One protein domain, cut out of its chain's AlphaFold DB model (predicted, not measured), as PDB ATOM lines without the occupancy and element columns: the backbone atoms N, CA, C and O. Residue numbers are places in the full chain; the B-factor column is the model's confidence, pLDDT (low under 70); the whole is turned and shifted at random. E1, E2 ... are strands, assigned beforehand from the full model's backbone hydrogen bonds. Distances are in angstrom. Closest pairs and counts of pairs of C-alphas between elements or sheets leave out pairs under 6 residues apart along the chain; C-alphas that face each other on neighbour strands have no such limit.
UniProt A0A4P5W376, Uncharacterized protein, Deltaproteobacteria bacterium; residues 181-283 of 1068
ATOM      1  N   VAL A 181      26.116 -15.018  -6.664       81.81
ATOM      2  CA  VAL A 181      25.079 -15.779  -7.387       81.81
ATOM      3  C   VAL A 181      23.741 -15.047  -7.301       81.81
ATOM      4  O   VAL A 181      23.070 -14.846  -8.314       81.81
ATOM      5  N   LEU A 182      23.385 -14.578  -6.100       83.69
ATOM      6  CA  LEU A 182      22.177 -13.795  -5.841       83.69
ATOM      7  C   LEU A 182      22.479 -12.524  -5.047       83.69
ATOM      8  O   LEU A 182      23.272 -12.548  -4.104       83.69
ATOM      9  N   ALA A 183      21.763 -11.447  -5.368       84.50
ATOM     10  CA  ALA A 183      21.618 -10.273  -4.511       84.50
ATOM     11  C   ALA A 183      20.235 -10.284  -3.834       84.50
ATOM     12  O   ALA A 183      19.198 -10.311  -4.506       84.50
ATOM     13  N   VAL A 184      20.230 -10.272  -2.499       86.94
ATOM     14  CA  VAL A 184      19.027 -10.349  -1.662       86.94
ATOM     15  C   VAL A 184      18.519  -8.937  -1.396       86.94
ATOM     16  O   VAL A 184      19.188  -8.144  -0.730       86.94
ATOM     17  N   HIS A 185      17.327  -8.632  -1.902       86.31
ATOM     18  CA  HIS A 185      16.671  -7.343  -1.721       86.31
ATOM     19  C   HIS A 185      15.495  -7.479  -0.754       86.31
ATOM     20  O   HIS A 185      14.647  -8.352  -0.925       86.31
ATOM     21  N   LEU A 186      15.439  -6.603   0.248       90.62
ATOM     22  CA  LEU A 186      14.454  -6.618   1.331       90.62
ATOM     23  C   LEU A 186      13.688  -5.292   1.381       90.62
ATOM     24  O   LEU A 186      14.280  -4.220   1.257       90.62
ATOM     25  N   ASN A 187      12.380  -5.374   1.609       90.19
ATOM     26  CA  ASN A 187      11.528  -4.261   2.017       90.19
ATOM     27  C   ASN A 187      10.837  -4.629   3.343       90.19
ATOM     28  O   ASN A 187      10.317  -5.738   3.496       90.19
ATOM     29  N   LEU A 188      10.853  -3.702   4.303       90.12
ATOM     30  CA  LEU A 188      10.268  -3.854   5.634       90.12
ATOM     31  C   LEU A 188       9.025  -2.950   5.761       90.12
ATOM     32  O   LEU A 188       9.179  -1.727   5.865       90.12
ATOM     33  N   PRO A 189       7.799  -3.518   5.759       87.12
ATOM     34  CA  PRO A 189       6.555  -2.752   5.706       87.12
ATOM     35  C   PRO A 189       6.422  -1.743   6.852       87.12
ATOM     36  O   PRO A 189       6.479  -2.107   8.026       87.12
ATOM     37  N   GLY A 190       6.224  -0.468   6.507       83.19
ATOM     38  CA  GLY A 190       6.104   0.623   7.483       83.19
ATOM     39  C   GLY A 190       7.420   1.035   8.157       83.19
ATOM     40  O   GLY A 190       7.386   1.827   9.094       83.19
ATOM     41  N   VAL A 191       8.562   0.514   7.696       88.12
ATOM     42  CA  VAL A 191       9.906   0.885   8.174       88.12
ATOM     43  C   VAL A 191      10.723   1.535   7.060       88.12
ATOM     44  O   VAL A 191      11.414   2.522   7.309       88.12
ATOM     45  N   TRP A 192      10.649   1.003   5.835       85.88
ATOM     46  CA  TRP A 192      11.330   1.551   4.660       85.88
ATOM     47  C   TRP A 192      10.347   1.871   3.535       85.88
ATOM     48  O   TRP A 192       9.312   1.226   3.380       85.88
ATOM     49  N   GLU A 193      10.736   2.835   2.707       81.50
ATOM     50  CA  GLU A 193      10.213   2.999   1.357       81.50
ATOM     51  C   GLU A 193      11.144   2.259   0.383       81.50
ATOM     52  O   GLU A 193      12.371   2.403   0.456       81.50
ATOM     53  N   GLY A 194      10.556   1.460  -0.513       79.62
ATOM     54  CA  GLY A 194      11.274   0.676  -1.521       79.62
ATOM     55  C   GLY A 194      12.023  -0.560  -0.998       79.62
ATOM     56  O   GLY A 194      12.029  -0.882   0.190       79.62
ATOM     57  N   TYR A 195      12.659  -1.272  -1.931       81.75
ATOM     58  CA  TYR A 195      13.557  -2.393  -1.645       81.75
ATOM     59  C   TYR A 195      15.002  -1.914  -1.477       81.75
ATOM     60  O   TYR A 195      15.424  -0.947  -2.111       81.75
ATOM     61  N   ARG A 196      15.782  -2.620  -0.654       86.81
ATOM     62  CA  ARG A 196      17.211  -2.356  -0.423       86.81
ATOM     63  C   ARG A 196      17.998  -3.657  -0.534       86.81
ATOM     64  O   ARG A 196      17.553  -4.667   0.006       86.81
ATOM     65  N   GLU A 197      19.153  -3.647  -1.202       86.31
ATOM     66  CA  GLU A 197      20.077  -4.787  -1.141       86.31
ATOM     67  C   GLU A 197      20.592  -4.918   0.301       86.31
ATOM     68  O   GLU A 197      21.187  -3.985   0.840       86.31
ATOM     69  N   VAL A 198      20.335  -6.064   0.936       88.81
ATOM     70  CA  VAL A 198      20.752  -6.358   2.321       88.81
ATOM     71  C   VAL A 198      21.882  -7.382   2.404       88.81
ATOM     72  O   VAL A 198      22.431  -7.621   3.477       88.81
ATOM     73  N   GLY A 199      22.265  -7.971   1.272       87.56
ATOM     74  CA  GLY A 199      23.433  -8.831   1.159       87.56
ATOM     75  C   GLY A 199      23.433  -9.654  -0.123       87.56
ATOM     76  O   GLY A 199      22.520  -9.570  -0.948       87.56
ATOM     77  N   ARG A 200      24.474 -10.472  -0.289       88.69
ATOM     78  CA  ARG A 200      24.651 -11.361  -1.442       88.69
ATOM     79  C   ARG A 200      24.979 -12.770  -0.976       88.69
ATOM     80  O   ARG A 200      25.714 -12.932  -0.005       88.69
ATOM     81  N   LEU A 201      24.461 -13.754  -1.703       86.12
ATOM     82  CA  LEU A 201      24.854 -15.155  -1.595       86.12
ATOM     83  C   LEU A 201      25.946 -15.425  -2.636       86.12
ATOM     84  O   LEU A 201      25.780 -15.087  -3.814       86.12
ATOM     85  N   TYR A 202      27.061 -16.002  -2.196       88.44
ATOM     86  CA  TYR A 202      28.198 -16.342  -3.051       88.44
ATOM     87  C   TYR A 202      28.257 -17.840  -3.355       88.44
ATOM     88  O   TYR A 202      27.820 -18.661  -2.558       88.44
ATOM     89  N   SER A 203      28.872 -18.187  -4.486       85.75
ATOM     90  CA  SER A 203      28.986 -19.556  -5.003       85.75
ATOM     91  C   SER A 203      29.676 -20.545  -4.057       85.75
ATOM     92  O   SER A 203      29.533 -21.746  -4.245       85.75
ATOM     93  N   ASP A 204      30.446 -20.048  -3.088       86.38
ATOM     94  CA  ASP A 204      31.152 -20.795  -2.043       86.38
ATOM     95  C   ASP A 204      30.602 -20.515  -0.627       86.38
ATOM     96  O   ASP A 204      31.335 -20.611   0.358       86.38
ATOM     97  N   GLN A 205      29.320 -20.153  -0.521       87.44
ATOM     98  CA  GLN A 205      28.594 -19.929   0.732       87.44
ATOM     99  C   GLN A 205      27.441 -20.934   0.867       87.44
ATOM    100  O   GLN A 205      26.692 -21.161  -0.080       87.44
ATOM    101  N   ILE A 206      27.293 -21.563   2.039       85.69
ATOM    102  CA  ILE A 206      26.281 -22.619   2.241       85.69
ATOM    103  C   ILE A 206      24.890 -22.020   2.511       85.69
ATOM    104  O   ILE A 206      23.902 -22.473   1.939       85.69
ATOM    105  N   VAL A 207      24.791 -20.991   3.365       87.88
ATOM    106  CA  VAL A 207      23.513 -20.347   3.732       87.88
ATOM    107  C   VAL A 207      23.652 -18.820   3.807       87.88
ATOM    108  O   VAL A 207      24.697 -18.296   4.185       87.88
ATOM    109  N   PHE A 208      22.571 -18.101   3.507       89.69
ATOM    110  CA  PHE A 208      22.366 -16.689   3.839       89.69
ATOM    111  C   PHE A 208      21.128 -16.533   4.746       89.69
ATOM    112  O   PHE A 208      20.076 -17.079   4.421       89.69
ATOM    113  N   THR A 209      21.216 -15.797   5.862       90.75
ATOM    114  CA  THR A 209      20.119 -15.628   6.844       90.75
ATOM    115  C   THR A 209      19.671 -14.179   7.067       90.75
ATOM    116  O   THR A 209      20.460 -13.234   7.010       90.75
ATOM    117  N   LEU A 210      18.380 -14.024   7.373       91.00
ATOM    118  CA  LEU A 210      17.715 -12.788   7.790       91.00
ATOM    119  C   LEU A 210      17.072 -12.999   9.169       91.00
ATOM    120  O   LEU A 210      16.436 -14.032   9.375       91.00
ATOM    121  N   GLY A 211      17.143 -12.015  10.071       91.00
ATOM    122  CA  GLY A 211      16.417 -12.061  11.351       91.00
ATOM    123  C   GLY A 211      16.729 -10.915  12.320       91.00
ATOM    124  O   GLY A 211      17.129  -9.831  11.894       91.00
ATOM    125  N   ARG A 212      16.512 -11.126  13.629       87.94
ATOM    126  CA  ARG A 212      16.871 -10.173  14.709       87.94
ATOM    127  C   ARG A 212      18.259 -10.389  15.337       87.94
ATOM    128  O   ARG A 212      18.630  -9.611  16.212       87.94
ATOM    129  N   HIS A 213      18.983 -11.453  14.994       87.50
ATOM    130  CA  HIS A 213      20.173 -11.889  15.729       87.50
ATOM    131  C   HIS A 213      21.466 -11.293  15.172       87.50
ATOM    132  O   HIS A 213      21.618 -11.158  13.966       87.50
ATOM    133  N   TRP A 214      22.463 -11.050  16.025       87.56
ATOM    134  CA  TRP A 214      23.792 -10.598  15.582       87.56
ATOM    135  C   TRP A 214      24.542 -11.635  14.718       87.56
ATOM    136  O   TRP A 214      25.485 -11.282  14.014       87.56
ATOM    137  N   LEU A 215      24.103 -12.901  14.746       89.50
ATOM    138  CA  LEU A 215      24.591 -13.971  13.866       89.50
ATOM    139  C   LEU A 215      23.817 -14.092  12.540       89.50
ATOM    140  O   LEU A 215      24.190 -14.918  11.711       89.50
ATOM    141  N   ASP A 216      22.764 -13.301  12.311       90.19
ATOM    142  CA  ASP A 216      22.130 -13.236  10.991       90.19
ATOM    143  C   ASP A 216      23.066 -12.536   9.988       90.19
ATOM    144  O   ASP A 216      23.820 -11.628  10.354       90.19
ATOM    145  N   ASN A 217      23.055 -12.932   8.706       91.19
ATOM    146  CA  ASN A 217      23.846 -12.214   7.692       91.19
ATOM    147  C   ASN A 217      23.384 -10.762   7.566       91.19
ATOM    148  O   ASN A 217      24.226  -9.871   7.439       91.19
ATOM    149  N   TYR A 218      22.070 -10.552   7.669       91.38
ATOM    150  CA  TYR A 218      21.462  -9.249   7.882       91.38
ATOM    151  C   TYR A 218      20.506  -9.278   9.083       91.38
ATOM    152  O   TYR A 218      19.508 -10.004   9.087       91.38
ATOM    153  N   ALA A 219      20.813  -8.453  10.085       88.75
ATOM    154  CA  ALA A 219      20.061  -8.335  11.327       88.75
ATOM    155  C   ALA A 219      19.247  -7.031  11.354       88.75
ATOM    156  O   ALA A 219      19.798  -5.950  11.139       88.75
ATOM    157  N   HIS A 220      17.947  -7.101  11.659       89.44
ATOM    158  CA  HIS A 220      17.117  -5.908  11.845       89.44
ATOM    159  C   HIS A 220      15.944  -6.146  12.819       89.44
ATOM    160  O   HIS A 220      15.183  -7.094  12.620       89.44
ATOM    161  N   PRO A 221      15.700  -5.270  13.821       86.50
ATOM    162  CA  PRO A 221      14.672  -5.493  14.850       86.50
ATOM    163  C   PRO A 221      13.259  -5.770  14.313       86.50
ATOM    164  O   PRO A 221      12.528  -6.579  14.877       86.50
ATOM    165  N   ALA A 222      12.872  -5.144  13.196       86.94
ATOM    166  CA  ALA A 222      11.540  -5.323  12.607       86.94
ATOM    167  C   ALA A 222      11.295  -6.704  11.958       86.94
ATOM    168  O   ALA A 222      10.136  -7.056  11.750       86.94
ATOM    169  N   LEU A 223      12.341  -7.508  11.704       87.94
ATOM    170  CA  LEU A 223      12.200  -8.926  11.323       87.94
ATOM    171  C   LEU A 223      11.736  -9.803  12.502       87.94
ATOM    172  O   LEU A 223      11.282 -10.925  12.302       87.94
ATOM    173  N   ARG A 224      11.789  -9.248  13.722       85.94
ATOM    174  CA  ARG A 224      11.323  -9.769  15.014       85.94
ATOM    175  C   ARG A 224      12.005 -11.029  15.521       85.94
ATOM    176  O   ARG A 224      12.354 -11.025  16.692       85.94
ATOM    177  N   GLU A 225      12.221 -12.055  14.704       86.44
ATOM    178  CA  GLU A 225      12.758 -13.354  15.136       86.44
ATOM    179  C   GLU A 225      14.136 -13.663  14.516       86.44
ATOM    180  O   GLU A 225      14.443 -13.195  13.417       86.44
ATOM    181  N   PRO A 226      15.018 -14.387  15.231       85.88
ATOM    182  CA  PRO A 226      16.347 -14.768  14.751       85.88
ATOM    183  C   PRO A 226      16.242 -15.781  13.598       85.88
ATOM    184  O   PRO A 226      15.437 -16.709  13.656       85.88
ATOM    185  N   GLY A 227      17.043 -15.612  12.541       84.25
ATOM    186  CA  GLY A 227      17.093 -16.548  11.409       84.25
ATOM    187  C   GLY A 227      15.759 -16.828  10.702       84.25
ATOM    188  O   GLY A 227      15.655 -17.869  10.052       84.25
ATOM    189  N   ILE A 228      14.754 -15.945  10.840       86.06
ATOM    190  CA  ILE A 228      13.360 -16.124  10.382       86.06
ATOM    191  C   ILE A 228      13.244 -16.579   8.923       86.06
ATOM    192  O   ILE A 228      12.336 -17.334   8.584       86.06
ATOM    193  N   TYR A 229      14.185 -16.162   8.076       85.88
ATOM    194  CA  TYR A 229      14.327 -16.652   6.712       85.88
ATOM    195  C   TYR A 229      15.786 -17.012   6.431       85.88
ATOM    196  O   TYR A 229      16.707 -16.255   6.751       85.88
ATOM    197  N   ARG A 230      15.988 -18.159   5.784       85.44
ATOM    198  CA  ARG A 230      17.284 -18.699   5.375       85.44
ATOM    199  C   ARG A 230      17.201 -19.089   3.895       85.44
ATOM    200  O   ARG A 230      16.202 -19.643   3.442       85.44
ATOM    201  N   LEU A 231      18.250 -18.794   3.138       82.75
ATOM    202  CA  LEU A 231      18.407 -19.153   1.730       82.75
ATOM    203  C   LEU A 231      19.653 -20.026   1.608       82.75
ATOM    204  O   LEU A 231      20.759 -19.564   1.888       82.75
ATOM    205  N   GLN A 232      19.463 -21.290   1.250       78.81
ATOM    206  CA  GLN A 232      20.497 -22.324   1.246       78.81
ATOM    207  C   GLN A 232      20.946 -22.630  -0.184       78.81
ATOM    208  O   GLN A 232      20.094 -22.793  -1.056       78.81
ATOM    209  N   GLN A 233      22.258 -22.736  -0.408       76.06
ATOM    210  CA  GLN A 233      22.858 -23.199  -1.663       76.06
ATOM    211  C   GLN A 233      23.362 -24.640  -1.514       76.06
ATOM    212  O   GLN A 233      23.870 -25.027  -0.458       76.06
ATOM    213  N   TYR A 234      23.248 -25.417  -2.586       67.75
ATOM    214  CA  TYR A 234      23.712 -26.801  -2.670       67.75
ATOM    215  C   TYR A 234      24.955 -26.904  -3.577       67.75
ATOM    216  O   TYR A 234      25.198 -26.005  -4.390       67.75
ATOM    217  N   PRO A 235      25.744 -27.995  -3.491       64.00
ATOM    218  CA  PRO A 235      26.924 -28.197  -4.341       64.00
ATOM    219  C   PRO A 235      26.638 -28.268  -5.851       64.00
ATOM    220  O   PRO A 235      27.536 -28.020  -6.650       64.00
ATOM    221  N   ASP A 236      25.404 -28.591  -6.249       60.06
ATOM    222  CA  ASP A 236      24.942 -28.585  -7.646       60.06
ATOM    223  C   ASP A 236      24.514 -27.188  -8.147       60.06
ATOM    224  O   ASP A 236      24.154 -27.028  -9.313       60.06
ATOM    225  N   GLY A 237      24.567 -26.168  -7.283       63.81
ATOM    226  CA  GLY A 237      24.119 -24.805  -7.569       63.81
ATOM    227  C   GLY A 237      22.613 -24.582  -7.406       63.81
ATOM    228  O   GLY A 237      22.145 -23.468  -7.656       63.81
ATOM    229  N   SER A 238      21.847 -25.591  -6.976       63.91
ATOM    230  CA  SER A 238      20.442 -25.410  -6.608       63.91
ATOM    231  C   SER A 238      20.296 -24.599  -5.311       63.91
ATOM    232  O   SER A 238      21.251 -24.377  -4.559       63.91
ATOM    233  N   LEU A 239      19.082 -24.095  -5.085       68.69
ATOM    234  CA  LEU A 239      18.746 -23.162  -4.013       68.69
ATOM    235  C   LEU A 239      17.458 -23.613  -3.322       68.69
ATOM    236  O   LEU A 239      16.531 -24.046  -4.000       68.69
ATOM    237  N   VAL A 240      17.369 -23.473  -1.998       66.94
ATOM    238  CA  VAL A 240      16.130 -23.732  -1.237       66.94
ATOM    239  C   VAL A 240      15.848 -22.597  -0.254       66.94
ATOM    240  O   VAL A 240      16.751 -22.063   0.395       66.94
ATOM    241  N   HIS A 241      14.568 -22.241  -0.155       72.69
ATOM    242  CA  HIS A 241      14.034 -21.254   0.776       72.69
ATOM    243  C   HIS A 241      13.593 -21.956   2.060       72.69
ATOM    244  O   HIS A 241      12.835 -22.922   2.010       72.69
ATOM    245  N   VAL A 242      14.050 -21.469   3.211       70.00
ATOM    246  CA  VAL A 242      13.821 -22.104   4.510       70.00
ATOM    247  C   VAL A 242      13.313 -21.072   5.507       70.00
ATOM    248  O   VAL A 242      13.933 -20.036   5.726       70.00
ATOM    249  N   ILE A 243      12.207 -21.395   6.169       71.94
ATOM    250  CA  ILE A 243      11.802 -20.763   7.427       71.94
ATOM    251  C   ILE A 243      12.323 -21.656   8.545       71.94
ATOM    252  O   ILE A 243      12.191 -22.880   8.444       71.94
ATOM    253  N   SER A 244      12.872 -21.057   9.603       70.06
ATOM    254  CA  SER A 244      13.125 -21.742  10.877       70.06
ATOM    255  C   SER A 244      11.953 -22.666  11.237       70.06
ATOM    256  O   SER A 244      10.854 -22.143  11.426       70.06
ATOM    257  N   PRO A 245      12.119 -24.002  11.322       64.56
ATOM    258  CA  PRO A 245      11.031 -24.894  11.734       64.56
ATOM    259  C   PRO A 245      10.418 -24.499  13.079       64.56
ATOM    260  O   PRO A 245       9.214 -24.627  13.270       64.56
ATOM    261  N   GLU A 246      11.234 -23.907  13.954       67.69
ATOM    262  CA  GLU A 246      10.862 -23.319  15.245       67.69
ATOM    263  C   GLU A 246       9.858 -22.152  15.145       67.69
ATOM    264  O   GLU A 246       9.401 -21.647  16.168       67.69
ATOM    265  N   LEU A 247       9.565 -21.691  13.924       72.19
ATOM    266  CA  LEU A 247       8.727 -20.539  13.598       72.19
ATOM    267  C   LEU A 247       7.642 -20.853  12.546       72.19
ATOM    268  O   LEU A 247       6.877 -19.953  12.203       72.19
ATOM    269  N   GLN A 248       7.561 -22.081  12.014       68.50
ATOM    270  CA  GLN A 248       6.608 -22.447  10.944       68.50
ATOM    271  C   GLN A 248       5.143 -22.501  11.417       68.50
ATOM    272  O   GLN A 248       4.221 -22.400  10.610       68.50
ATOM    273  N   ASP A 249       4.916 -22.603  12.727       66.31
ATOM    274  CA  ASP A 249       3.608 -22.463  13.380       66.31
ATOM    275  C   ASP A 249       3.097 -21.008  13.395       66.31
ATOM    276  O   ASP A 249       1.893 -20.755  13.499       66.31
ATOM    277  N   ARG A 250       4.016 -20.041  13.290       75.12
ATOM    278  CA  ARG A 250       3.763 -18.601  13.423       75.12
ATOM    279  C   ARG A 250       3.976 -17.820  12.133       75.12
ATOM    280  O   ARG A 250       3.345 -16.772  11.976       75.12
ATOM    281  N   TYR A 251       4.826 -18.301  11.229       79.50
ATOM    282  CA  TYR A 251       5.231 -17.609  10.009       79.50
ATOM    283  C   TYR A 251       5.286 -18.544   8.799       79.50
ATOM    284  O   TYR A 251       5.752 -19.676   8.891       79.50
ATOM    285  N   PHE A 252       4.880 -18.028   7.641       73.12
ATOM    286  CA  PHE A 252       4.994 -18.707   6.354       73.12
ATOM    287  C   PHE A 252       5.617 -17.790   5.290       73.12
ATOM    288  O   PHE A 252       5.674 -16.567   5.433       73.12
ATOM    289  N   VAL A 253       6.079 -18.402   4.201       72.56
ATOM    290  CA  VAL A 253       6.562 -17.735   2.991       72.56
ATOM    291  C   VAL A 253       5.627 -18.138   1.868       72.56
ATOM    292  O   VAL A 253       5.378 -19.325   1.671       72.56
ATOM    293  N   ARG A 254       5.128 -17.158   1.119       72.88
ATOM    294  CA  ARG A 254       4.450 -17.400  -0.158       72.88
ATOM    295  C   ARG A 254       5.173 -16.670  -1.280       72.88
ATOM    296  O   ARG A 254       5.725 -15.591  -1.057       72.88
ATOM    297  N   SER A 255       5.122 -17.230  -2.483       67.75
ATOM    298  CA  SER A 255       5.416 -16.469  -3.694       67.75
ATOM    299  C   SER A 255       4.152 -15.753  -4.149       67.75
ATOM    300  O   SER A 255       3.182 -16.400  -4.540       67.75
ATOM    301  N   ASP A 256       4.198 -14.429  -4.185       68.19
ATOM    302  CA  ASP A 256       3.242 -13.615  -4.926       68.19
ATOM    303  C   ASP A 256       3.757 -13.504  -6.375       68.19
ATOM    304  O   ASP A 256       4.517 -12.597  -6.725       68.19
ATOM    305  N   GLN A 257       3.408 -14.492  -7.215       54.97
ATOM    306  CA  GLN A 257       3.668 -14.421  -8.660       54.97
ATOM    307  C   GLN A 257       2.810 -13.311  -9.290       54.97
ATOM    308  O   GLN A 257       1.669 -13.091  -8.884       54.97
ATOM    309  N   THR A 258       3.347 -12.622 -10.299       52.56
ATOM    310  CA  THR A 258       2.613 -11.606 -11.067       52.56
ATOM    311  C   THR A 258       2.825 -11.829 -12.558       52.56
ATOM    312  O   THR A 258       3.940 -12.121 -12.985       52.56
ATOM    313  N   ASP A 259       1.771 -11.670 -13.362       39.97
ATOM    314  CA  ASP A 259       1.729 -12.110 -14.770       39.97
ATOM    315  C   ASP A 259       2.726 -11.394 -15.712       39.97
ATOM    316  O   ASP A 259       2.841 -11.750 -16.884       39.97
ATOM    317  N   ALA A 260       3.423 -10.360 -15.223       42.88
ATOM    318  CA  ALA A 260       4.369  -9.545 -15.987       42.88
ATOM    319  C   ALA A 260       5.516  -8.933 -15.142       42.88
ATOM    320  O   ALA A 260       6.167  -7.993 -15.599       42.88
ATOM    321  N   GLY A 261       5.757  -9.409 -13.913       50.19
ATOM    322  CA  GLY A 261       6.725  -8.810 -12.978       50.19
ATOM    323  C   GLY A 261       7.644  -9.832 -12.294       50.19
ATOM    324  O   GLY A 261       7.388 -11.035 -12.370       50.19
ATOM    325  N   PRO A 262       8.726  -9.388 -11.624       52.00
ATOM    326  CA  PRO A 262       9.578 -10.284 -10.849       52.00
ATOM    327  C   PRO A 262       8.798 -10.864  -9.666       52.00
ATOM    328  O   PRO A 262       8.063 -10.151  -8.981       52.00
ATOM    329  N   SER A 263       8.976 -12.155  -9.406       64.38
ATOM    330  CA  SER A 263       8.281 -12.838  -8.316       64.38
ATOM    331  C   SER A 263       8.728 -12.304  -6.954       64.38
ATOM    332  O   SER A 263       9.921 -12.315  -6.637       64.38
ATOM    333  N   VAL A 264       7.769 -11.866  -6.136       75.44
ATOM    334  CA  VAL A 264       8.020 -11.384  -4.770       75.44
ATOM    335  C   VAL A 264       7.773 -12.521  -3.785       75.44
ATOM    336  O   VAL A 264       6.752 -13.204  -3.854       75.44
ATOM    337  N   LEU A 265       8.690 -12.712  -2.838       80.88
ATOM    338  CA  LEU A 265       8.492 -13.611  -1.705       80.88
ATOM    339  C   LEU A 265       7.986 -12.797  -0.511       80.88
ATOM    340  O   LEU A 265       8.684 -11.915  -0.010       80.88
ATOM    341  N   THR A 266       6.784 -13.105  -0.038       82.19
ATOM    342  CA  THR A 266       6.193 -12.464   1.141       82.19
ATOM    343  C   THR A 266       6.411 -13.361   2.356       82.19
ATOM    344  O   THR A 266       5.836 -14.447   2.428       82.19
ATOM    345  N   ILE A 267       7.215 -12.896   3.318       86.62
ATOM    346  CA  ILE A 267       7.309 -13.484   4.662       86.62
ATOM    347  C   ILE A 267       6.161 -12.889   5.482       86.62
ATOM    348  O   ILE A 267       6.119 -11.672   5.698       86.62
ATOM    349  N   ALA A 268       5.234 -13.725   5.939       82.81
ATOM    350  CA  ALA A 268       4.045 -13.310   6.677       82.81
ATOM    351  C   ALA A 268       3.866 -14.107   7.973       82.81
ATOM    352  O   ALA A 268       4.275 -15.258   8.076       82.81
ATOM    353  N   GLU A 269       3.216 -13.494   8.959       84.19
ATOM    354  CA  GLU A 269       2.592 -14.210  10.074       84.19
ATOM    355  C   GLU A 269       1.462 -15.113   9.539       84.19
ATOM    356  O   GLU A 269       0.783 -14.736   8.584       84.19
ATOM    357  N   VAL A 270       1.164 -16.240  10.197       74.94
ATOM    358  CA  VAL A 270       0.015 -17.127   9.871       74.94
ATOM    359  C   VAL A 270      -1.343 -16.398   9.949       74.94
ATOM    360  O   VAL A 270      -2.314 -16.807   9.319       74.94
ATOM    361  N   THR A 271      -1.397 -15.239  10.613       78.50
ATOM    362  CA  THR A 271      -2.518 -14.276  10.578       78.50
ATOM    363  C   THR A 271      -2.742 -13.611   9.207       78.50
ATOM    364  O   THR A 271      -3.712 -12.877   9.031       78.50
ATOM    365  N   GLY A 272      -1.835 -13.815   8.246       75.62
ATOM    366  CA  GLY A 272      -1.797 -13.161   6.936       75.62
ATOM    367  C   GLY A 272      -1.033 -11.830   6.911       75.62
ATOM    368  O   GLY A 272      -0.876 -11.243   5.840       75.62
ATOM    369  N   ARG A 273      -0.544 -11.338   8.059       85.38
ATOM    370  CA  ARG A 273       0.155 -10.047   8.159       85.38
ATOM    371  C   ARG A 273       1.584 -10.133   7.595       85.38
ATOM    372  O   ARG A 273       2.377 -10.907   8.127       85.38
ATOM    373  N   PRO A 274       1.973  -9.309   6.601       86.50
ATOM    374  CA  PRO A 274       3.342  -9.299   6.092       86.50
ATOM    375  C   PRO A 274       4.330  -8.744   7.131       86.50
ATOM    376  O   PRO A 274       4.060  -7.750   7.811       86.50
ATOM    377  N   VAL A 275       5.490  -9.392   7.221       88.88
ATOM    378  CA  VAL A 275       6.646  -9.012   8.054       88.88
ATOM    379  C   VAL A 275       7.759  -8.433   7.183       88.88
ATOM    380  O   VAL A 275       8.426  -7.482   7.583       88.88
ATOM    381  N   ALA A 276       7.944  -8.999   5.990       88.88
ATOM    382  CA  ALA A 276       8.963  -8.605   5.027       88.88
ATOM    383  C   ALA A 276       8.557  -9.019   3.605       88.88
ATOM    384  O   ALA A 276       7.945 -10.071   3.410       88.88
ATOM    385  N   PHE A 277       8.956  -8.218   2.619       86.25
ATOM    386  CA  PHE A 277       8.920  -8.590   1.204       86.25
ATOM    387  C   PHE A 277      10.348  -8.779   0.693       86.25
ATOM    388  O   PHE A 277      11.223  -7.961   0.993       86.25
ATOM    389  N   LEU A 278      10.580  -9.835  -0.085       85.31
ATOM    390  CA  LEU A 278      11.895 -10.208  -0.596       85.31
ATOM    391  C   LEU A 278      11.887 -10.348  -2.121       85.31
ATOM    392  O   LEU A 278      10.971 -10.935  -2.697       85.31
ATOM    393  N   VAL A 279      12.948  -9.860  -2.759       83.06
ATOM    394  CA  VAL A 279      13.243 -10.067  -4.183       83.06
ATOM    395  C   VAL A 279      14.663 -10.616  -4.304       83.06
ATOM    396  O   VAL A 279      15.594 -10.116  -3.669       83.06
ATOM    397  N   LEU A 280      14.837 -11.661  -5.115       80.88
ATOM    398  CA  LEU A 280      16.135 -12.282  -5.379       80.88
ATOM    399  C   LEU A 280      16.543 -12.006  -6.826       80.88
ATOM    400  O   LEU A 280      15.871 -12.440  -7.762       80.88
ATOM    401  N   ALA A 281      17.647 -11.280  -7.005       77.44
ATOM    402  CA  ALA A 281      18.188 -10.946  -8.318       77.44
ATOM    403  C   ALA A 281      19.377 -11.855  -8.657       77.44
ATOM    404  O   ALA A 281      20.367 -11.871  -7.921       77.44
ATOM    405  N   VAL A 282      19.284 -12.592  -9.768       73.44
ATOM    406  CA  VAL A 282      20.384 -13.410 -10.306       73.44
ATOM    407  C   VAL A 282      21.477 -12.509 -10.861       73.44
ATOM    408  O   VAL A 282      21.223 -11.648 -11.703       73.44
ATOM    409  N   VAL A 283      22.704 -12.724 -10.391       73.19
ATOM    410  CA  VAL A 283      23.888 -11.998 -10.853       73.19
ATOM    411  C   VAL A 283      24.569 -12.838 -11.932       73.19
ATOM    412  O   VAL A 283      25.356 -13.732 -11.625       73.19
TER     413      VAL A 283
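AT A GLANCE: This is residues 181 to 283 of the 1068 residues of an uncharacterized protein of Deltaproteobacteria bacterium (UniProt A0A4P5W376). This is a sandwich of two sheets face to face: a strongly twisted wall of five strands, E2, E1, E8, E7 and E6, with a small sheet of three strands, E3, E4 and E5, over part of one face. The short link between E6 and E7, residues 257 to 263, makes a loop at one side, and the long link between E3 and E4, residues 212 to 228, is tied to the end of E3 by a short pairing of residues 218 to 219 with residues 210 to 211. The printed part has 103 residues with eight named strands, E1 to E8 in that order, and no named helix; it is all strand, with 49 of the residues in named elements, under half. Both sheets are antiparallel, in the orders E2, E1, E8, E7, E6 and E3, E4, E5. The whole is compact, with a radius of gyration of the C-alphas of 13.1 A and spans of 36 by 35 by 24 A.

IN THESE COORDINATES: Find C-alpha 181 at (25.079, -15.779, -7.387); from there E1, residues 181 to 187, runs 20.1 A to C-alpha 187 at (11.528, -4.261, 2.017). E2, residues 196 to 202, follows over 18.0 A. Next come E3, residues 207 to 211, E4, residues 229 to 233, and E5, residues 239 to 242. E6, residues 251 to 256, is 15.6 A long, and E7, residues 264 to 269, is 16.1 A. E8, residues 274 to 282, the longest strand, runs 24.0 A to C-alpha 282 at (20.384, -13.410, -10.306).

HOW THE PARTS SIT: Start in the larger sheet, where E1 and E2 form a hairpin, with N 184 and O 199 2.9 A apart. On the other side of E1 is E8, antiparallel at 153 degrees, with N 185 and O 279 at 2.9 A. E7 and E8 form a hairpin, with N 278 and O 265 at 2.8 A. E6 and E7 form another, with N 254 and O 266 at 3.1 A. E6, E7 and E8 are a meander, each strand the antiparallel neighbour of the one before, and so are E3, E4 and E5. There look for N 208 and O 231 at 2.8 A, and N 230 and O 242 at 2.8 A. The parts of the two sheets that face each other are 8.5 A apart centre to centre, with their best planes 14 degrees apart, and the closest C-alphas of E2 and E3, those of Leu 201 and Phe 208, are 6.2 A apart. E5 and E6 are apart.

THE WHOLE: The C-alphas of Gly 190 and Asp 236, the two farthest apart, are 37.9 A from each other. The printed part has no cut. The link from E3 to E4, 17 residues, is long; in it residues 218 to 219 pair, parallel, with residues 210 to 211 of E3. The mean pLDDT of the printed part is 79.3, and it is under 70 at residues 234 to 240, 245 to 246, 248 to 249 and 255 to 263.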